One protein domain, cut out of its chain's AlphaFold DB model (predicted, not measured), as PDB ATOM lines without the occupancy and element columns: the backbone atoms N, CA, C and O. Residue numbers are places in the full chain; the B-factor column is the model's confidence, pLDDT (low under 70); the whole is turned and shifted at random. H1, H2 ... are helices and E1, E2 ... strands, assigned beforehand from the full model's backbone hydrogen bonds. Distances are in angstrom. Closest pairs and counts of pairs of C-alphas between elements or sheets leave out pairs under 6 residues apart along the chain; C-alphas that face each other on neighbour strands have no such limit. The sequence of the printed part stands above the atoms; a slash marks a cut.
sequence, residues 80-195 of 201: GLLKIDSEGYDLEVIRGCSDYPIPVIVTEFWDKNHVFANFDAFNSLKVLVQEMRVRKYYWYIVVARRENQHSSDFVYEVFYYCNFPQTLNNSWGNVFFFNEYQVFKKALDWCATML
ATOM      1  N   GLY A  80      -3.413 -18.952  -1.017       95.06
ATOM      2  CA  GLY A  80      -4.027 -19.487   0.209       95.06
ATOM      3  C   GLY A  80      -4.305 -20.998   0.167       95.06
ATOM      4  O   GLY A  80      -4.267 -21.670   1.197       95.06
ATOM      5  N   LEU A  81      -4.577 -21.530  -1.026       96.44
ATOM      6  CA  LEU A  81      -4.867 -22.938  -1.287       96.44
ATOM      7  C   LEU A  81      -4.379 -23.291  -2.694       96.44
ATOM      8  O   LEU A  81      -4.755 -22.622  -3.654       96.44
ATOM      9  N   LEU A  82      -3.609 -24.369  -2.813       97.62
ATOM     10  CA  LEU A  82      -3.236 -24.964  -4.093       97.62
ATOM     11  C   LEU A  82      -3.856 -26.359  -4.195       97.62
ATOM     12  O   LEU A  82      -3.501 -27.245  -3.422       97.62
ATOM     13  N   LYS A  83      -4.774 -26.562  -5.143       97.88
ATOM     14  CA  LYS A  83      -5.266 -27.895  -5.517       97.88
ATOM     15  C   LYS A  83      -4.519 -28.351  -6.764       97.88
ATOM     16  O   LYS A  83      -4.496 -27.640  -7.762       97.88
ATOM     17  N   ILE A  84      -3.936 -29.535  -6.672       97.38
ATOM     18  CA  ILE A  84      -3.254 -30.245  -7.743       97.38
ATOM     19  C   ILE A  84      -4.112 -31.467  -8.068       97.38
ATOM     20  O   ILE A  84      -4.581 -32.169  -7.168       97.38
ATOM     21  N   ASP A  85      -4.409 -31.628  -9.349       94.56
ATOM     22  CA  ASP A  85      -5.181 -32.732  -9.907       94.56
ATOM     23  C   ASP A  85      -4.698 -32.909 -11.345       94.56
ATOM     24  O   ASP A  85      -5.169 -32.235 -12.261       94.56
ATOM     25  N   SER A  86      -3.605 -33.652 -11.500       94.25
ATOM     26  CA  SER A  86      -2.843 -33.712 -12.752       94.25
ATOM     27  C   SER A  86      -2.712 -35.137 -13.276       94.25
ATOM     28  O   SER A  86      -1.687 -35.486 -13.856       94.25
ATOM     29  N   GLU A  87      -3.742 -35.954 -13.025       93.31
ATOM     30  CA  GLU A  87      -3.880 -37.327 -13.522       93.31
ATOM     31  C   GLU A  87      -2.578 -38.131 -13.349       93.31
ATOM     32  O   GLU A  87      -1.913 -38.538 -14.301       93.31
ATOM     33  N   GLY A  88      -2.128 -38.269 -12.099       91.12
ATOM     34  CA  GLY A  88      -0.916 -39.030 -11.770       91.12
ATOM     35  C   GLY A  88       0.382 -38.218 -11.713       91.12
ATOM     36  O   GLY A  88       1.386 -38.743 -11.225       91.12
ATOM     37  N   TYR A  89       0.380 -36.959 -12.168       94.56
ATOM     38  CA  TYR A  89       1.575 -36.106 -12.264       94.56
ATOM     39  C   TYR A  89       1.796 -35.161 -11.063       94.56
ATOM     40  O   TYR A  89       2.677 -34.297 -11.084       94.56
ATOM     41  N   ASP A  90       1.028 -35.327  -9.980       95.69
ATOM     42  CA  ASP A  90       0.934 -34.334  -8.900       95.69
ATOM     43  C   ASP A  90       2.276 -34.111  -8.193       95.69
ATOM     44  O   ASP A  90       2.591 -33.001  -7.761       95.69
ATOM     45  N   LEU A  91       3.092 -35.164  -8.095       96.06
ATOM     46  CA  LEU A  91       4.418 -35.099  -7.488       96.06
ATOM     47  C   LEU A  91       5.347 -34.112  -8.209       96.06
ATOM     48  O   LEU A  91       6.080 -33.373  -7.552       96.06
ATOM     49  N   GLU A  92       5.313 -34.078  -9.541       96.81
ATOM     50  CA  GLU A  92       6.155 -33.172 -10.324       96.81
ATOM     51  C   GLU A  92       5.662 -31.727 -10.212       96.81
ATOM     52  O   GLU A  92       6.465 -30.804 -10.083       96.81
ATOM     53  N   VAL A  93       4.345 -31.520 -10.119       97.06
ATOM     54  CA  VAL A  93       3.777 -30.198  -9.810       97.06
ATOM     55  C   VAL A  93       4.256 -29.700  -8.439       97.06
ATOM     56  O   VAL A  93       4.677 -28.549  -8.318       97.06
ATOM     57  N   ILE A  94       4.271 -30.561  -7.412       96.94
ATOM     58  CA  ILE A  94       4.827 -30.232  -6.081       96.94
ATOM     59  C   ILE A  94       6.316 -29.872  -6.173       96.94
ATOM     60  O   ILE A  94       6.798 -28.991  -5.452       96.94
ATOM     61  N   ARG A  95       7.071 -30.557  -7.039       96.56
ATOM     62  CA  ARG A  95       8.496 -30.282  -7.260       96.56
ATOM     63  C   ARG A  95       8.741 -28.929  -7.915       96.56
ATOM     64  O   ARG A  95       9.739 -28.300  -7.580       96.56
ATOM     65  N   GLY A  96       7.800 -28.458  -8.731       96.88
ATOM     66  CA  GLY A  96       7.836 -27.143  -9.373       96.88
ATOM     67  C   GLY A  96       7.339 -25.982  -8.514       96.88
ATOM     68  O   GLY A  96       7.364 -24.833  -8.967       96.88
ATOM     69  N   CYS A  97       6.875 -26.239  -7.287       95.19
ATOM     70  CA  CYS A  97       6.552 -25.184  -6.326       95.19
ATOM     71  C   CYS A  97       7.796 -24.368  -5.947       95.19
ATOM     72  O   CYS A  97       8.916 -24.878  -5.889       95.19
ATOM     73  N   SER A  98       7.594 -23.088  -5.633       87.38
ATOM     74  CA  SER A  98       8.633 -22.273  -5.003       87.38
ATOM     75  C   SER A  98       8.847 -22.680  -3.537       87.38
ATOM     76  O   SER A  98       8.068 -23.438  -2.958       87.38
ATOM     77  N   ASP A  99       9.893 -22.135  -2.910       85.00
ATOM     78  CA  ASP A  99      10.141 -22.307  -1.472       85.00
ATOM     79  C   ASP A  99       9.143 -21.521  -0.593       85.00
ATOM     80  O   ASP A  99       9.211 -21.597   0.638       85.00
ATOM     81  N   TYR A 100       8.232 -20.745  -1.199       84.44
ATOM     82  CA  TYR A 100       7.230 -19.993  -0.455       84.44
ATOM     83  C   TYR A 100       6.177 -20.945   0.133       84.44
ATOM     84  O   TYR A 100       5.568 -21.729  -0.603       84.44
ATOM     85  N   PRO A 101       5.925 -20.898   1.451       87.69
ATOM     86  CA  PRO A 101       4.971 -21.796   2.079       87.69
ATOM     87  C   PRO A 101       3.532 -21.429   1.693       87.69
ATOM     88  O   PRO A 101       2.987 -20.423   2.138       87.69
ATOM     89  N   ILE A 102       2.887 -22.294   0.914       95.94
ATOM     90  CA  ILE A 102       1.441 -22.246   0.656       95.94
ATOM     91  C   ILE A 102       0.719 -22.856   1.872       95.94
ATOM     92  O   ILE A 102       1.033 -23.997   2.227       95.94
ATOM     93  N   PRO A 103      -0.252 -22.189   2.522       96.94
ATOM     94  CA  PRO A 103      -0.861 -22.692   3.755       96.94
ATOM     95  C   PRO A 103      -1.452 -24.099   3.625       96.94
ATOM     96  O   PRO A 103      -1.283 -24.922   4.532       96.94
ATOM     97  N   VAL A 104      -2.103 -24.384   2.490       98.31
ATOM     98  CA  VAL A 104      -2.691 -25.690   2.183       98.31
ATOM     99  C   VAL A 104      -2.378 -26.107   0.747       98.31
ATOM    100  O   VAL A 104      -2.696 -25.384  -0.196       98.31
ATOM    101  N   ILE A 105      -1.809 -27.301   0.585       98.38
ATOM    102  CA  ILE A 105      -1.643 -27.966  -0.714       98.38
ATOM    103  C   ILE A 105      -2.477 -29.243  -0.703       98.38
ATOM    104  O   ILE A 105      -2.421 -30.010   0.256       98.38
ATOM    105  N   VAL A 106      -3.258 -29.471  -1.751       98.56
ATOM    106  CA  VAL A 106      -4.135 -30.635  -1.893       98.56
ATOM    107  C   VAL A 106      -3.734 -31.397  -3.138       98.56
ATOM    108  O   VAL A 106      -3.725 -30.805  -4.211       98.56
ATOM    109  N   THR A 107      -3.438 -32.685  -3.011       97.69
ATOM    110  CA  THR A 107      -3.138 -33.558  -4.157       97.69
ATOM    111  C   THR A 107      -4.028 -34.787  -4.129       97.69
ATOM    112  O   THR A 107      -4.559 -35.149  -3.070       97.69
ATOM    113  N   GLU A 108      -4.188 -35.437  -5.277       95.94
ATOM    114  CA  GLU A 108      -4.808 -36.754  -5.316       95.94
ATOM    115  C   GLU A 108      -3.808 -37.833  -4.871       95.94
ATOM    116  O   GLU A 108      -2.590 -37.690  -5.002       95.94
ATOM    117  N   PHE A 109      -4.319 -38.918  -4.291       95.88
ATOM    118  CA  PHE A 109      -3.562 -40.141  -4.076       95.88
ATOM    119  C   PHE A 109      -4.357 -41.353  -4.562       95.88
ATOM    120  O   PHE A 109      -5.588 -41.398  -4.452       95.88
ATOM    121  N   TRP A 110      -3.626 -42.385  -4.976       95.19
ATOM    122  CA  TRP A 110      -4.181 -43.694  -5.308       95.19
ATOM    123  C   TRP A 110      -3.516 -44.780  -4.457       95.19
ATOM    124  O   TRP A 110      -2.290 -44.818  -4.311       95.19
ATOM    125  N   ASP A 111      -4.314 -45.667  -3.856       94.25
ATOM    126  CA  ASP A 111      -3.794 -46.906  -3.271       94.25
ATOM    127  C   ASP A 111      -3.141 -47.759  -4.358       94.25
ATOM    128  O   ASP A 111      -3.600 -47.778  -5.492       94.25
ATOM    129  N   LYS A 112      -2.126 -48.545  -3.999       91.44
ATOM    130  CA  LYS A 112      -1.400 -49.417  -4.939       91.44
ATOM    131  C   LYS A 112      -2.282 -50.416  -5.702       91.44
ATOM    132  O   LYS A 112      -1.847 -50.928  -6.723       91.44
ATOM    133  N   ASN A 113      -3.460 -50.756  -5.173       90.81
ATOM    134  CA  ASN A 113      -4.397 -51.677  -5.821       90.81
ATOM    135  C   ASN A 113      -5.504 -50.943  -6.592       90.81
ATOM    136  O   ASN A 113      -6.407 -51.590  -7.118       90.81
ATOM    137  N   HIS A 114      -5.469 -49.609  -6.613       91.56
ATOM    138  CA  HIS A 114      -6.352 -48.807  -7.442       91.56
ATOM    139  C   HIS A 114      -6.015 -49.024  -8.918       91.56
ATOM    140  O   HIS A 114      -4.849 -49.193  -9.275       91.56
ATOM    141  N   VAL A 115      -7.024 -48.972  -9.787       90.25
ATOM    142  CA  VAL A 115      -6.860 -49.288 -11.213       90.25
ATOM    143  C   VAL A 115      -5.799 -48.428 -11.905       90.25
ATOM    144  O   VAL A 115      -5.045 -48.946 -12.723       90.25
ATOM    145  N   PHE A 116      -5.668 -47.160 -11.499       90.38
ATOM    146  CA  PHE A 116      -4.660 -46.235 -12.027       90.38
ATOM    147  C   PHE A 116      -3.255 -46.410 -11.428       90.38
ATOM    148  O   PHE A 116      -2.292 -45.850 -11.931       90.38
ATOM    149  N   ALA A 117      -3.102 -47.219 -10.375       87.19
ATOM    150  CA  ALA A 117      -1.854 -47.349  -9.621       87.19
ATOM    151  C   ALA A 117      -1.103 -48.672  -9.848       87.19
ATOM    152  O   ALA A 117      -0.071 -48.893  -9.213       87.19
ATOM    153  N   ASN A 118      -1.593 -49.555 -10.732       74.62
ATOM    154  CA  ASN A 118      -1.013 -50.899 -10.893       74.62
ATOM    155  C   ASN A 118       0.470 -50.906 -11.356       74.62
ATOM    156  O   ASN A 118       1.173 -51.876 -11.079       74.62
ATOM    157  N   PHE A 119       0.959 -49.847 -12.015       69.00
ATOM    158  CA  PHE A 119       2.365 -49.590 -12.333       69.00
ATOM    159  C   PHE A 119       2.591 -48.074 -12.508       69.00
ATOM    160  O   PHE A 119       1.677 -47.352 -12.900       69.00
ATOM    161  N   ASP A 120       3.796 -47.608 -12.169       63.00
ATOM    162  CA  ASP A 120       4.366 -46.288 -12.505       63.00
ATOM    163  C   ASP A 120       3.589 -45.009 -12.119       63.00
ATOM    164  O   ASP A 120       3.980 -43.911 -12.507       63.00
ATOM    165  N   ALA A 121       2.556 -45.090 -11.276       68.38
ATOM    166  CA  ALA A 121       1.898 -43.894 -10.753       68.38
ATOM    167  C   ALA A 121       2.746 -43.188  -9.675       68.38
ATOM    168  O   ALA A 121       3.063 -43.760  -8.624       68.38
ATOM    169  N   PHE A 122       3.036 -41.899  -9.879       78.31
ATOM    170  CA  PHE A 122       3.759 -41.066  -8.907       78.31
ATOM    171  C   PHE A 122       2.885 -40.579  -7.734       78.31
ATOM    172  O   PHE A 122       3.411 -40.091  -6.733       78.31
ATOM    173  N   ASN A 123       1.569 -40.812  -7.788       85.69
ATOM    174  CA  ASN A 123       0.583 -40.369  -6.792       85.69
ATOM    175  C   ASN A 123       0.400 -41.331  -5.599       85.69
ATOM    176  O   ASN A 123      -0.658 -41.382  -4.967       85.69
ATOM    177  N   SER A 124       1.427 -42.107  -5.238       92.69
ATOM    178  CA  SER A 124       1.360 -42.894  -4.000       92.69
ATOM    179  C   SER A 124       1.426 -41.972  -2.774       92.69
ATOM    180  O   SER A 124       2.312 -41.117  -2.667       92.69
ATOM    181  N   LEU A 125       0.540 -42.185  -1.792       95.75
ATOM    182  CA  LEU A 125       0.487 -41.357  -0.578       95.75
ATOM    183  C   LEU A 125       1.849 -41.271   0.126       95.75
ATOM    184  O   LEU A 125       2.253 -40.206   0.586       95.75
ATOM    185  N   LYS A 126       2.578 -42.388   0.198       95.06
ATOM    186  CA  LYS A 126       3.888 -42.446   0.852       95.06
ATOM    187  C   LYS A 126       4.900 -41.510   0.188       95.06
ATOM    188  O   LYS A 126       5.620 -40.819   0.906       95.06
ATOM    189  N   VAL A 127       4.960 -41.495  -1.143       94.69
ATOM    190  CA  VAL A 127       5.906 -40.659  -1.899       94.69
ATOM    191  C   VAL A 127       5.525 -39.185  -1.780       94.69
ATOM    192  O   VAL A 127       6.381 -38.371  -1.438       94.69
ATOM    193  N   LEU A 128       4.238 -38.858  -1.925       96.81
ATOM    194  CA  LEU A 128       3.727 -37.497  -1.727       96.81
ATOM    195  C   LEU A 128       4.062 -36.975  -0.321       96.81
ATOM    196  O   LEU A 128       4.617 -35.890  -0.164       96.81
ATOM    197  N   VAL A 129       3.812 -37.776   0.723       97.50
ATOM    198  CA  VAL A 129       4.148 -37.411   2.107       97.50
ATOM    199  C   VAL A 129       5.654 -37.205   2.281       97.50
ATOM    200  O   VAL A 129       6.052 -36.269   2.970       97.50
ATOM    201  N   GLN A 130       6.506 -38.043   1.686       96.56
ATOM    202  CA  GLN A 130       7.962 -37.877   1.766       96.56
ATOM    203  C   GLN A 130       8.421 -36.558   1.133       96.56
ATOM    204  O   GLN A 130       9.171 -35.813   1.767       96.56
ATOM    205  N   GLU A 131       7.925 -36.239  -0.061       96.62
ATOM    206  CA  GLU A 131       8.231 -34.991  -0.769       96.62
ATOM    207  C   GLU A 131       7.773 -33.760   0.039       96.62
ATOM    208  O   GLU A 131       8.505 -32.779   0.203       96.62
ATOM    209  N   MET A 132       6.584 -33.841   0.636       97.38
ATOM    210  CA  MET A 132       6.006 -32.766   1.442       97.38
ATOM    211  C   MET A 132       6.709 -32.582   2.795       97.38
ATOM    212  O   MET A 132       6.849 -31.454   3.278       97.38
ATOM    213  N   ARG A 133       7.254 -33.654   3.388       96.56
ATOM    214  CA  ARG A 133       8.073 -33.570   4.612       96.56
ATOM    215  C   ARG A 133       9.356 -32.771   4.395       96.56
ATOM    216  O   ARG A 133       9.715 -31.992   5.276       96.56
ATOM    217  N   VAL A 134      10.012 -32.914   3.239       95.06
ATOM    218  CA  VAL A 134      11.198 -32.108   2.879       95.06
ATOM    219  C   VAL A 134      10.849 -30.614   2.844       95.06
ATOM    220  O   VAL A 134      11.634 -29.782   3.296       95.06
ATOM    221  N   ARG A 135       9.621 -30.281   2.425       95.00
ATOM    222  CA  ARG A 135       9.060 -28.917   2.394       95.00
ATOM    223  C   ARG A 135       8.442 -28.460   3.719       95.00
ATOM    224  O   ARG A 135       7.774 -27.434   3.765       95.00
ATOM    225  N   LYS A 136       8.674 -29.192   4.816       96.50
ATOM    226  CA  LYS A 136       8.189 -28.876   6.175       96.50
ATOM    227  C   LYS A 136       6.662 -28.926   6.343       96.50
ATOM    228  O   LYS A 136       6.141 -28.422   7.335       96.50
ATOM    229  N   TYR A 137       5.944 -29.597   5.442       97.81
ATOM    230  CA  TYR A 137       4.532 -29.925   5.638       97.81
ATOM    231  C   TYR A 137       4.433 -31.176   6.507       97.81
ATOM    232  O   TYR A 137       4.487 -32.317   6.041       97.81
ATOM    233  N   TYR A 138       4.355 -30.956   7.818       97.50
ATOM    234  CA  TYR A 138       4.373 -32.034   8.804       97.50
ATOM    235  C   TYR A 138       2.990 -32.567   9.170       97.50
ATOM    236  O   TYR A 138       2.902 -33.648   9.764       97.50
ATOM    237  N   TRP A 139       1.938 -31.825   8.832       98.62
ATOM    238  CA  TRP A 139       0.565 -32.171   9.158       98.62
ATOM    239  C   TRP A 139      -0.234 -32.383   7.884       98.62
ATOM    240  O   TRP A 139      -0.197 -31.547   6.982       98.62
ATOM    241  N   TYR A 140      -0.958 -33.492   7.815       98.69
ATOM    242  CA  TYR A 140      -1.865 -33.757   6.711       98.69
ATOM    243  C   TYR A 140      -3.102 -34.533   7.142       98.69
ATOM    244  O   TYR A 140      -3.071 -35.327   8.091       98.69
ATOM    245  N   ILE A 141      -4.188 -34.297   6.413       98.69
ATOM    246  CA  ILE A 141      -5.446 -35.033   6.508       98.69
ATOM    247  C   ILE A 141      -5.657 -35.730   5.175       98.69
ATOM    248  O   ILE A 141      -5.576 -35.102   4.125       98.69
ATOM    249  N   VAL A 142      -5.945 -37.021   5.220       98.44
ATOM    250  CA  VAL A 142      -6.408 -37.768   4.060       98.44
ATOM    251  C   VAL A 142      -7.921 -37.859   4.142       98.44
ATOM    252  O   VAL A 142      -8.450 -38.337   5.145       98.44
ATOM    253  N   VAL A 143      -8.604 -37.413   3.091       98.06
ATOM    254  CA  VAL A 143     -10.035 -37.641   2.879       98.06
ATOM    255  C   VAL A 143     -10.158 -38.575   1.691       98.06
ATOM    256  O   VAL A 143      -9.799 -38.229   0.564       98.06
ATOM    257  N   ALA A 144     -10.628 -39.780   1.963       96.75
ATOM    258  CA  ALA A 144     -10.571 -40.882   1.029       96.75
ATOM    259  C   ALA A 144     -11.928 -41.541   0.875       96.75
ATOM    260  O   ALA A 144     -12.821 -41.422   1.719       96.75
ATOM    261  N   ARG A 145     -12.046 -42.267  -0.226       94.75
ATOM    262  CA  ARG A 145     -13.161 -43.148  -0.502       94.75
ATOM    263  C   ARG A 145     -12.668 -44.499  -0.982       94.75
ATOM    264  O   ARG A 145     -11.545 -44.628  -1.467       94.75
ATOM    265  N   ARG A 146     -13.515 -45.505  -0.816       91.31
ATOM    266  CA  ARG A 146     -13.346 -46.837  -1.400       91.31
ATOM    267  C   ARG A 146     -14.715 -47.423  -1.698       91.31
ATOM    268  O   ARG A 146     -15.704 -47.017  -1.088       91.31
ATOM    269  N   GLU A 147     -14.763 -48.385  -2.602       84.75
ATOM    270  CA  GLU A 147     -15.986 -49.132  -2.880       84.75
ATOM    271  C   GLU A 147     -16.510 -49.821  -1.611       84.75
ATOM    272  O   GLU A 147     -15.747 -50.427  -0.846       84.75
ATOM    273  N   ASN A 148     -17.811 -49.686  -1.355       76.31
ATOM    274  CA  ASN A 148     -18.457 -50.313  -0.217       76.31
ATOM    275  C   ASN A 148     -18.653 -51.805  -0.501       76.31
ATOM    276  O   ASN A 148     -19.570 -52.199  -1.214       76.31
ATOM    277  N   GLN A 149     -17.831 -52.643   0.128       68.44
ATOM    278  CA  GLN A 149     -17.888 -54.103  -0.025       68.44
ATOM    279  C   GLN A 149     -19.197 -54.735   0.487       68.44
ATOM    280  O   GLN A 149     -19.419 -55.931   0.299       68.44
ATOM    281  N   HIS A 150     -20.054 -53.962   1.156       68.31
ATOM    282  CA  HIS A 150     -21.343 -54.394   1.689       68.31
ATOM    283  C   HIS A 150     -22.544 -53.894   0.871       68.31
ATOM    284  O   HIS A 150     -23.682 -54.145   1.270       68.31
ATOM    285  N   SER A 151     -22.320 -53.203  -0.253       64.88
ATOM    286  CA  SER A 151     -23.379 -52.748  -1.159       64.88
ATOM    287  C   SER A 151     -23.229 -53.381  -2.542       64.88
ATOM    288  O   SER A 151     -22.121 -53.557  -3.035       64.88
ATOM    289  N   SER A 152     -24.355 -53.741  -3.161       60.00
ATOM    290  CA  SER A 152     -24.424 -54.160  -4.568       60.00
ATOM    291  C   SER A 152     -24.545 -52.981  -5.534       60.00
ATOM    292  O   SER A 152     -24.418 -53.167  -6.742       60.00
ATOM    293  N   ASP A 153     -24.820 -51.790  -5.006       62.75
ATOM    294  CA  ASP A 153     -24.825 -50.542  -5.756       62.75
ATOM    295  C   ASP A 153     -23.424 -49.921  -5.639       62.75
ATOM    296  O   ASP A 153     -22.766 -50.108  -4.613       62.75
ATOM    297  N   PHE A 154     -22.959 -49.180  -6.653       62.22
ATOM    298  CA  PHE A 154     -21.674 -48.453  -6.650       62.22
ATOM    299  C   PHE A 154     -21.662 -47.320  -5.601       62.22
ATOM    300  O   PHE A 154     -21.642 -46.130  -5.914       62.22
ATOM    301  N   VAL A 155     -21.728 -47.695  -4.328       78.31
ATOM    302  CA  VAL A 155     -21.743 -46.821  -3.165       78.31
ATOM    303  C   VAL A 155     -20.334 -46.793  -2.610       78.31
ATOM    304  O   VAL A 155     -19.726 -47.831  -2.359       78.31
ATOM    305  N   TYR A 156     -19.816 -45.594  -2.385       85.25
ATOM    306  CA  TYR A 156     -18.501 -45.416  -1.793       85.25
ATOM    307  C   TYR A 156     -18.620 -45.145  -0.295       85.25
ATOM    308  O   TYR A 156     -19.412 -44.306   0.136       85.25
ATOM    309  N   GLU A 157     -17.798 -45.819   0.505       90.25
ATOM    310  CA  GLU A 157     -17.530 -45.384   1.875       90.25
ATOM    311  C   GLU A 157     -16.586 -44.184   1.819       90.25
ATOM    312  O   GLU A 157     -15.507 -44.295   1.238       90.25
ATOM    313  N   VAL A 158     -16.965 -43.058   2.430       94.19
ATOM    314  CA  VAL A 158     -16.109 -41.868   2.569       94.19
ATOM    315  C   VAL A 158     -15.631 -41.767   4.010       94.19
ATOM    316  O   VAL A 158     -16.434 -41.866   4.936       94.19
ATOM    317  N   PHE A 159     -14.334 -41.567   4.207       95.75
ATOM    318  CA  PHE A 159     -13.698 -41.543   5.522       95.75
ATOM    319  C   PHE A 159     -12.499 -40.596   5.540       95.75
ATOM    320  O   PHE A 159     -12.026 -40.135   4.498       95.75
ATOM    321  N   TYR A 160     -11.984 -40.318   6.736       98.12
ATOM    322  CA  TYR A 160     -10.755 -39.550   6.897       98.12
ATOM    323  C   TYR A 160      -9.795 -40.179   7.905       98.12
ATOM    324  O   TYR A 160     -10.182 -40.967   8.767       98.12
ATOM    325  N   TYR A 161      -8.524 -39.813   7.802       97.81
ATOM    326  CA  TYR A 161      -7.487 -40.077   8.798       97.81
ATOM    327  C   TYR A 161      -6.388 -39.020   8.662       97.81
ATOM    328  O   TYR A 161      -6.389 -38.229   7.720       97.81
ATOM    329  N   CYS A 162      -5.455 -38.953   9.605       97.44
ATOM    330  CA  CYS A 162      -4.407 -37.936   9.586       97.44
ATOM    331  C   CYS A 162      -3.032 -38.524   9.884       97.44
ATOM    332  O   CYS A 162      -2.902 -39.499  10.620       97.44
ATOM    333  N   ASN A 163      -1.998 -37.901   9.315       96.88
ATOM    334  CA  ASN A 163      -0.590 -38.158   9.625       96.88
ATOM    335  C   ASN A 163      -0.128 -39.628   9.557       96.88
ATOM    336  O   ASN A 163       0.885 -39.977  10.166       96.88
ATOM    337  N   PHE A 164      -0.818 -40.466   8.783       96.19
ATOM    338  CA  PHE A 164      -0.444 -41.856   8.545       96.19
ATOM    339  C   PHE A 164      -0.166 -42.093   7.050       96.19
ATOM    340  O   PHE A 164      -1.054 -41.859   6.236       96.19
ATOM    341  N   PRO A 165       1.047 -42.521   6.647       94.56
ATOM    342  CA  PRO A 165       1.461 -42.511   5.239       94.56
ATOM    343  C   PRO A 165       1.031 -43.767   4.467       94.56
ATOM    344  O   PRO A 165       1.604 -44.073   3.421       94.56
ATOM    345  N   GLN A 166       0.084 -44.538   5.004       93.56
ATOM    346  CA  GLN A 166      -0.433 -45.752   4.379       93.56
ATOM    347  C   GLN A 166      -1.895 -45.561   3.999       93.56
ATOM    348  O   GLN A 166      -2.638 -44.853   4.673       93.56
ATOM    349  N   THR A 167      -2.290 -46.238   2.934       94.19
ATOM    350  CA  THR A 167      -3.628 -46.210   2.354       94.19
ATOM    351  C   THR A 167      -4.421 -47.444   2.767       94.19
ATOM    352  O   THR A 167      -3.858 -48.497   3.072       94.19
ATOM    353  N   LEU A 168      -5.750 -47.327   2.780       92.75
ATOM    354  CA  LEU A 168      -6.609 -48.508   2.832       92.75
ATOM    355  C   LEU A 168      -6.670 -49.154   1.443       92.75
ATOM    356  O   LEU A 168      -6.583 -48.465   0.426       92.75
ATOM    357  N   ASN A 169      -6.843 -50.474   1.411       91.00
ATOM    358  CA  ASN A 169      -6.877 -51.243   0.169       91.00
ATOM    359  C   ASN A 169      -7.919 -50.689  -0.816       91.00
ATOM    360  O   ASN A 169      -9.079 -50.510  -0.437       91.00
ATOM    361  N   ASN A 170      -7.497 -50.473  -2.062       91.38
ATOM    362  CA  ASN A 170      -8.295 -49.939  -3.166       91.38
ATOM    363  C   ASN A 170      -8.976 -48.590  -2.854       91.38
ATOM    364  O   ASN A 170     -10.069 -48.310  -3.339       91.38
ATOM    365  N   SER A 171      -8.368 -47.773  -1.987       94.56
ATOM    366  CA  SER A 171      -8.853 -46.419  -1.701       94.56
ATOM    367  C   SER A 171      -8.168 -45.369  -2.567       94.56
ATOM    368  O   SER A 171      -7.027 -45.533  -2.991       94.56
ATOM    369  N   TRP A 172      -8.864 -44.268  -2.795       95.50
ATOM    370  CA  TRP A 172      -8.334 -43.081  -3.453       95.50
ATOM    371  C   TRP A 172      -9.005 -41.841  -2.878       95.50
ATOM    372  O   TRP A 172     -10.020 -41.920  -2.176       95.50
ATOM    373  N   GLY A 173      -8.444 -40.677  -3.158       96.50
ATOM    374  CA  GLY A 173      -9.018 -39.414  -2.731       96.50
ATOM    375  C   GLY A 173      -7.958 -38.345  -2.619       96.50
ATOM    376  O   GLY A 173      -6.951 -38.383  -3.311       96.50
ATOM    377  N   ASN A 174      -8.183 -37.389  -1.728       97.94
ATOM    378  CA  ASN A 174      -7.310 -36.235  -1.599       97.94
ATOM    379  C   ASN A 174      -6.535 -36.269  -0.286       97.94
ATOM    380  O   ASN A 174      -7.078 -36.600   0.774       97.94
ATOM    381  N   VAL A 175      -5.275 -35.862  -0.352       98.44
ATOM    382  CA  VAL A 175      -4.464 -35.538   0.817       98.44
ATOM    383  C   VAL A 175      -4.286 -34.025   0.899       98.44
ATOM    384  O   VAL A 175      -3.862 -33.374  -0.048       98.44
ATOM    385  N   PHE A 176      -4.640 -33.466   2.051       98.62
ATOM    386  CA  PHE A 176      -4.524 -32.054   2.382       98.62
ATOM    387  C   PHE A 176      -3.290 -31.882   3.257       98.62
ATOM    388  O   PHE A 176      -3.282 -32.336   4.402       98.62
ATOM    389  N   PHE A 177      -2.253 -31.246   2.731       98.62
ATOM    390  CA  PHE A 177      -1.028 -30.908   3.443       98.62
ATOM    391  C   PHE A 177      -1.114 -29.489   3.991       98.62
ATOM    392  O   PHE A 177      -1.431 -28.556   3.260       98.62
ATOM    393  N   PHE A 178      -0.771 -29.322   5.265       98.56
ATOM    394  CA  PHE A 178      -0.844 -28.042   5.961       98.56
ATOM    395  C   PHE A 178       0.552 -27.576   6.358       98.56
ATOM    396  O   PHE A 178       1.302 -28.316   7.006       98.56
ATOM    397  N   ASN A 179       0.887 -26.337   6.001       97.44
ATOM    398  CA  ASN A 179       2.108 -25.695   6.482       97.44
ATOM    399  C   ASN A 179       1.942 -25.194   7.927       97.44
ATOM    400  O   ASN A 179       2.897 -25.172   8.699       97.44
ATOM    401  N   GLU A 180       0.708 -24.856   8.315       96.06
ATOM    402  CA  GLU A 180       0.375 -24.304   9.625       96.06
ATOM    403  C   GLU A 180      -0.481 -25.257  10.467       96.06
ATOM    404  O   GLU A 180      -1.579 -25.669  10.079       96.06
ATOM    405  N   TYR A 181      -0.025 -25.536  11.692       97.44
ATOM    406  CA  TYR A 181      -0.733 -26.419  12.622       97.44
ATOM    407  C   TYR A 181      -2.148 -25.936  12.978       97.44
ATOM    408  O   TYR A 181      -3.055 -26.750  13.144       97.44
ATOM    409  N   GLN A 182      -2.363 -24.622  13.105       97.88
ATOM    410  CA  GLN A 182      -3.678 -24.088  13.485       97.88
ATOM    411  C   GLN A 182      -4.730 -24.343  12.399       97.88
ATOM    412  O   GLN A 182      -5.870 -24.689  12.714       97.88
ATOM    413  N   VAL A 183      -4.332 -24.241  11.127       97.75
ATOM    414  CA  VAL A 183      -5.201 -24.547   9.986       97.75
ATOM    415  C   VAL A 183      -5.501 -26.046   9.941       97.75
ATOM    416  O   VAL A 183      -6.668 -26.423   9.852       97.75
ATOM    417  N   PHE A 184      -4.478 -26.894  10.118       98.56
ATOM    418  CA  PHE A 184      -4.655 -28.345  10.247       98.56
ATOM    419  C   PHE A 184      -5.657 -28.707  11.347       98.56
ATOM    420  O   PHE A 184      -6.579 -29.481  11.110       98.56
ATOM    421  N   LYS A 185      -5.501 -28.137  12.547       98.38
ATOM    422  CA  LYS A 185      -6.361 -28.445  13.693       98.38
ATOM    423  C   LYS A 185      -7.823 -28.097  13.412       98.38
ATOM    424  O   LYS A 185      -8.702 -28.911  13.668       98.38
ATOM    425  N   LYS A 186      -8.078 -26.924  12.828       98.00
ATOM    426  CA  LYS A 186      -9.435 -26.502  12.465       98.00
ATOM    427  C   LYS A 186     -10.058 -27.416  11.405       98.00
ATOM    428  O   LYS A 186     -11.225 -27.778  11.524       98.00
ATOM    429  N   ALA A 187      -9.281 -27.812  10.396       98.06
ATOM    430  CA  ALA A 187      -9.730 -28.766   9.385       98.06
ATOM    431  C   ALA A 187     -10.011 -30.153   9.990       98.06
ATOM    432  O   ALA A 187     -11.004 -30.785   9.638       98.06
ATOM    433  N   LEU A 188      -9.186 -30.601  10.941       98.12
ATOM    434  CA  LEU A 188      -9.382 -31.862  11.654       98.12
ATOM    435  C   LEU A 188     -10.693 -31.866  12.450       98.12
ATOM    436  O   LEU A 188     -11.439 -32.839  12.365       98.12
ATOM    437  N   ASP A 189     -10.997 -30.783  13.169       98.00
ATOM    438  CA  ASP A 189     -12.247 -30.647  13.930       98.00
ATOM    439  C   ASP A 189     -13.481 -30.734  13.007       98.00
ATOM    440  O   ASP A 189     -14.483 -31.378  13.342       98.00
ATOM    441  N   TRP A 190     -13.406 -30.147  11.808       97.25
ATOM    442  CA  TRP A 190     -14.450 -30.281  10.788       97.25
ATOM    443  C   TRP A 190     -14.584 -31.709  10.265       97.25
ATOM    444  O   TRP A 190     -15.698 -32.234  10.225       97.25
ATOM    445  N   CYS A 191     -13.475 -32.365   9.910       97.00
ATOM    446  CA  CYS A 191     -13.505 -33.759   9.471       97.00
ATOM    447  C   CYS A 191     -14.094 -34.672  10.553       97.00
ATOM    448  O   CYS A 191     -14.964 -35.481  10.248       97.00
ATOM    449  N   ALA A 192     -13.698 -34.492  11.814       96.62
ATOM    450  CA  ALA A 192     -14.202 -35.274  12.940       96.62
ATOM    451  C   ALA A 192     -15.699 -35.089  13.206       96.62
ATOM    452  O   ALA A 192     -16.339 -35.993  13.738       96.62
ATOM    453  N   THR A 193     -16.255 -33.940  12.821       96.62
ATOM    454  CA  THR A 193     -17.689 -33.660  12.945       96.62
ATOM    455  C   THR A 193     -18.499 -34.282  11.803       96.62
ATOM    456  O   THR A 193     -19.645 -34.670  12.010       96.62
ATOM    457  N   MET A 194     -17.924 -34.370  10.598       94.88
ATOM    458  CA  MET A 194     -18.674 -34.662   9.366       94.88
ATOM    459  C   MET A 194     -18.434 -36.057   8.786       94.88
ATOM    460  O   MET A 194     -19.277 -36.556   8.045       94.88
ATOM    461  N   LEU A 195     -17.282 -36.666   9.064       94.56
ATOM    462  CA  LEU A 195     -16.835 -37.894   8.414       94.56
ATOM    463  C   LEU A 195     -16.461 -38.957   9.454       94.56
ATOM    464  O   LEU A 195     -15.984 -38.624  10.539       94.56
TER     465      LEU A 195
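What this domain is: This is residues 80 to 195 of the 201 residues of the protein "Methyltransf_21 domain-containing protein" of Crocosphaera watsonii WH 0402 (UniProt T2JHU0). A twisted five-stranded sheet is the middle of three layers, with the shorter helices H1 and H2 side by side over one face and the long helix H3 over the other. The printed part has 116 residues, in chain order E1, H1, E2, H2, E3, E4, E5, H3; the class is mixed, helices and strands. It is compact, with a radius of gyration of the C-alphas of 14.2 A, and spans 47 by 36 by 20 A.

How they stand to each other: The mixed sheet runs E1, residues 81 to 83, E2, 104 to 110, E5, 172 to 178, E3, 139 to 147, and E4, 156 to 162. E1 and E2 are parallel, with N 106 and O 82 at 2.8 A, within hydrogen-bond range. The other neighbours are antiparallel, with backbone N and O atoms within hydrogen-bond range across each pair: N 177 and O 105 at 2.8 A for E2 and E5, N 176 and O 141 at 2.8 A for E5 and E3, and N 142 and O 161 at 2.8 A for the hairpin E3 and E4. H1, residues 90 to 95, is over E2, and H2, residues 125 to 134, is over E5 on the same face, each at a height over the sheet of 9.6 A. They only just touch, with 3 pairs of C-alphas within 8 A, the closest those of Leu 91 and Leu 128, 6.3 A apart. H3, residues 181 to 194, is on the opposite face at a height of 9.0 A, along the strands; its closest C-alphas to E3 are Phe 184 and Trp 139, 6.6 A apart. E1, H1, E2 form a strand-helix-strand unit, two parallel neighbour strands with a helix between; E2, H2, E3 form a split one, with E5 between its strands. Both crossovers are right-handed. In H1, H2 and H3 every O i to N i+4 pair is within hydrogen-bond range.

Where its parts are: E1 begins at C-alpha 81 (-4.867, -22.938, -1.287). E3 is 26.6 A long and H3 20.0 A, ending at C-alpha 194 (-18.674, -34.662, 9.366).

The domain as a whole: The printed part has no cut. The link E2 to H2, residues 111 to 124, is long. The C-alphas farthest apart, Asp 99 and Ser 152, are 47.1 A apart. Residues 119 to 121 and 149 to 154 have pLDDT under 70.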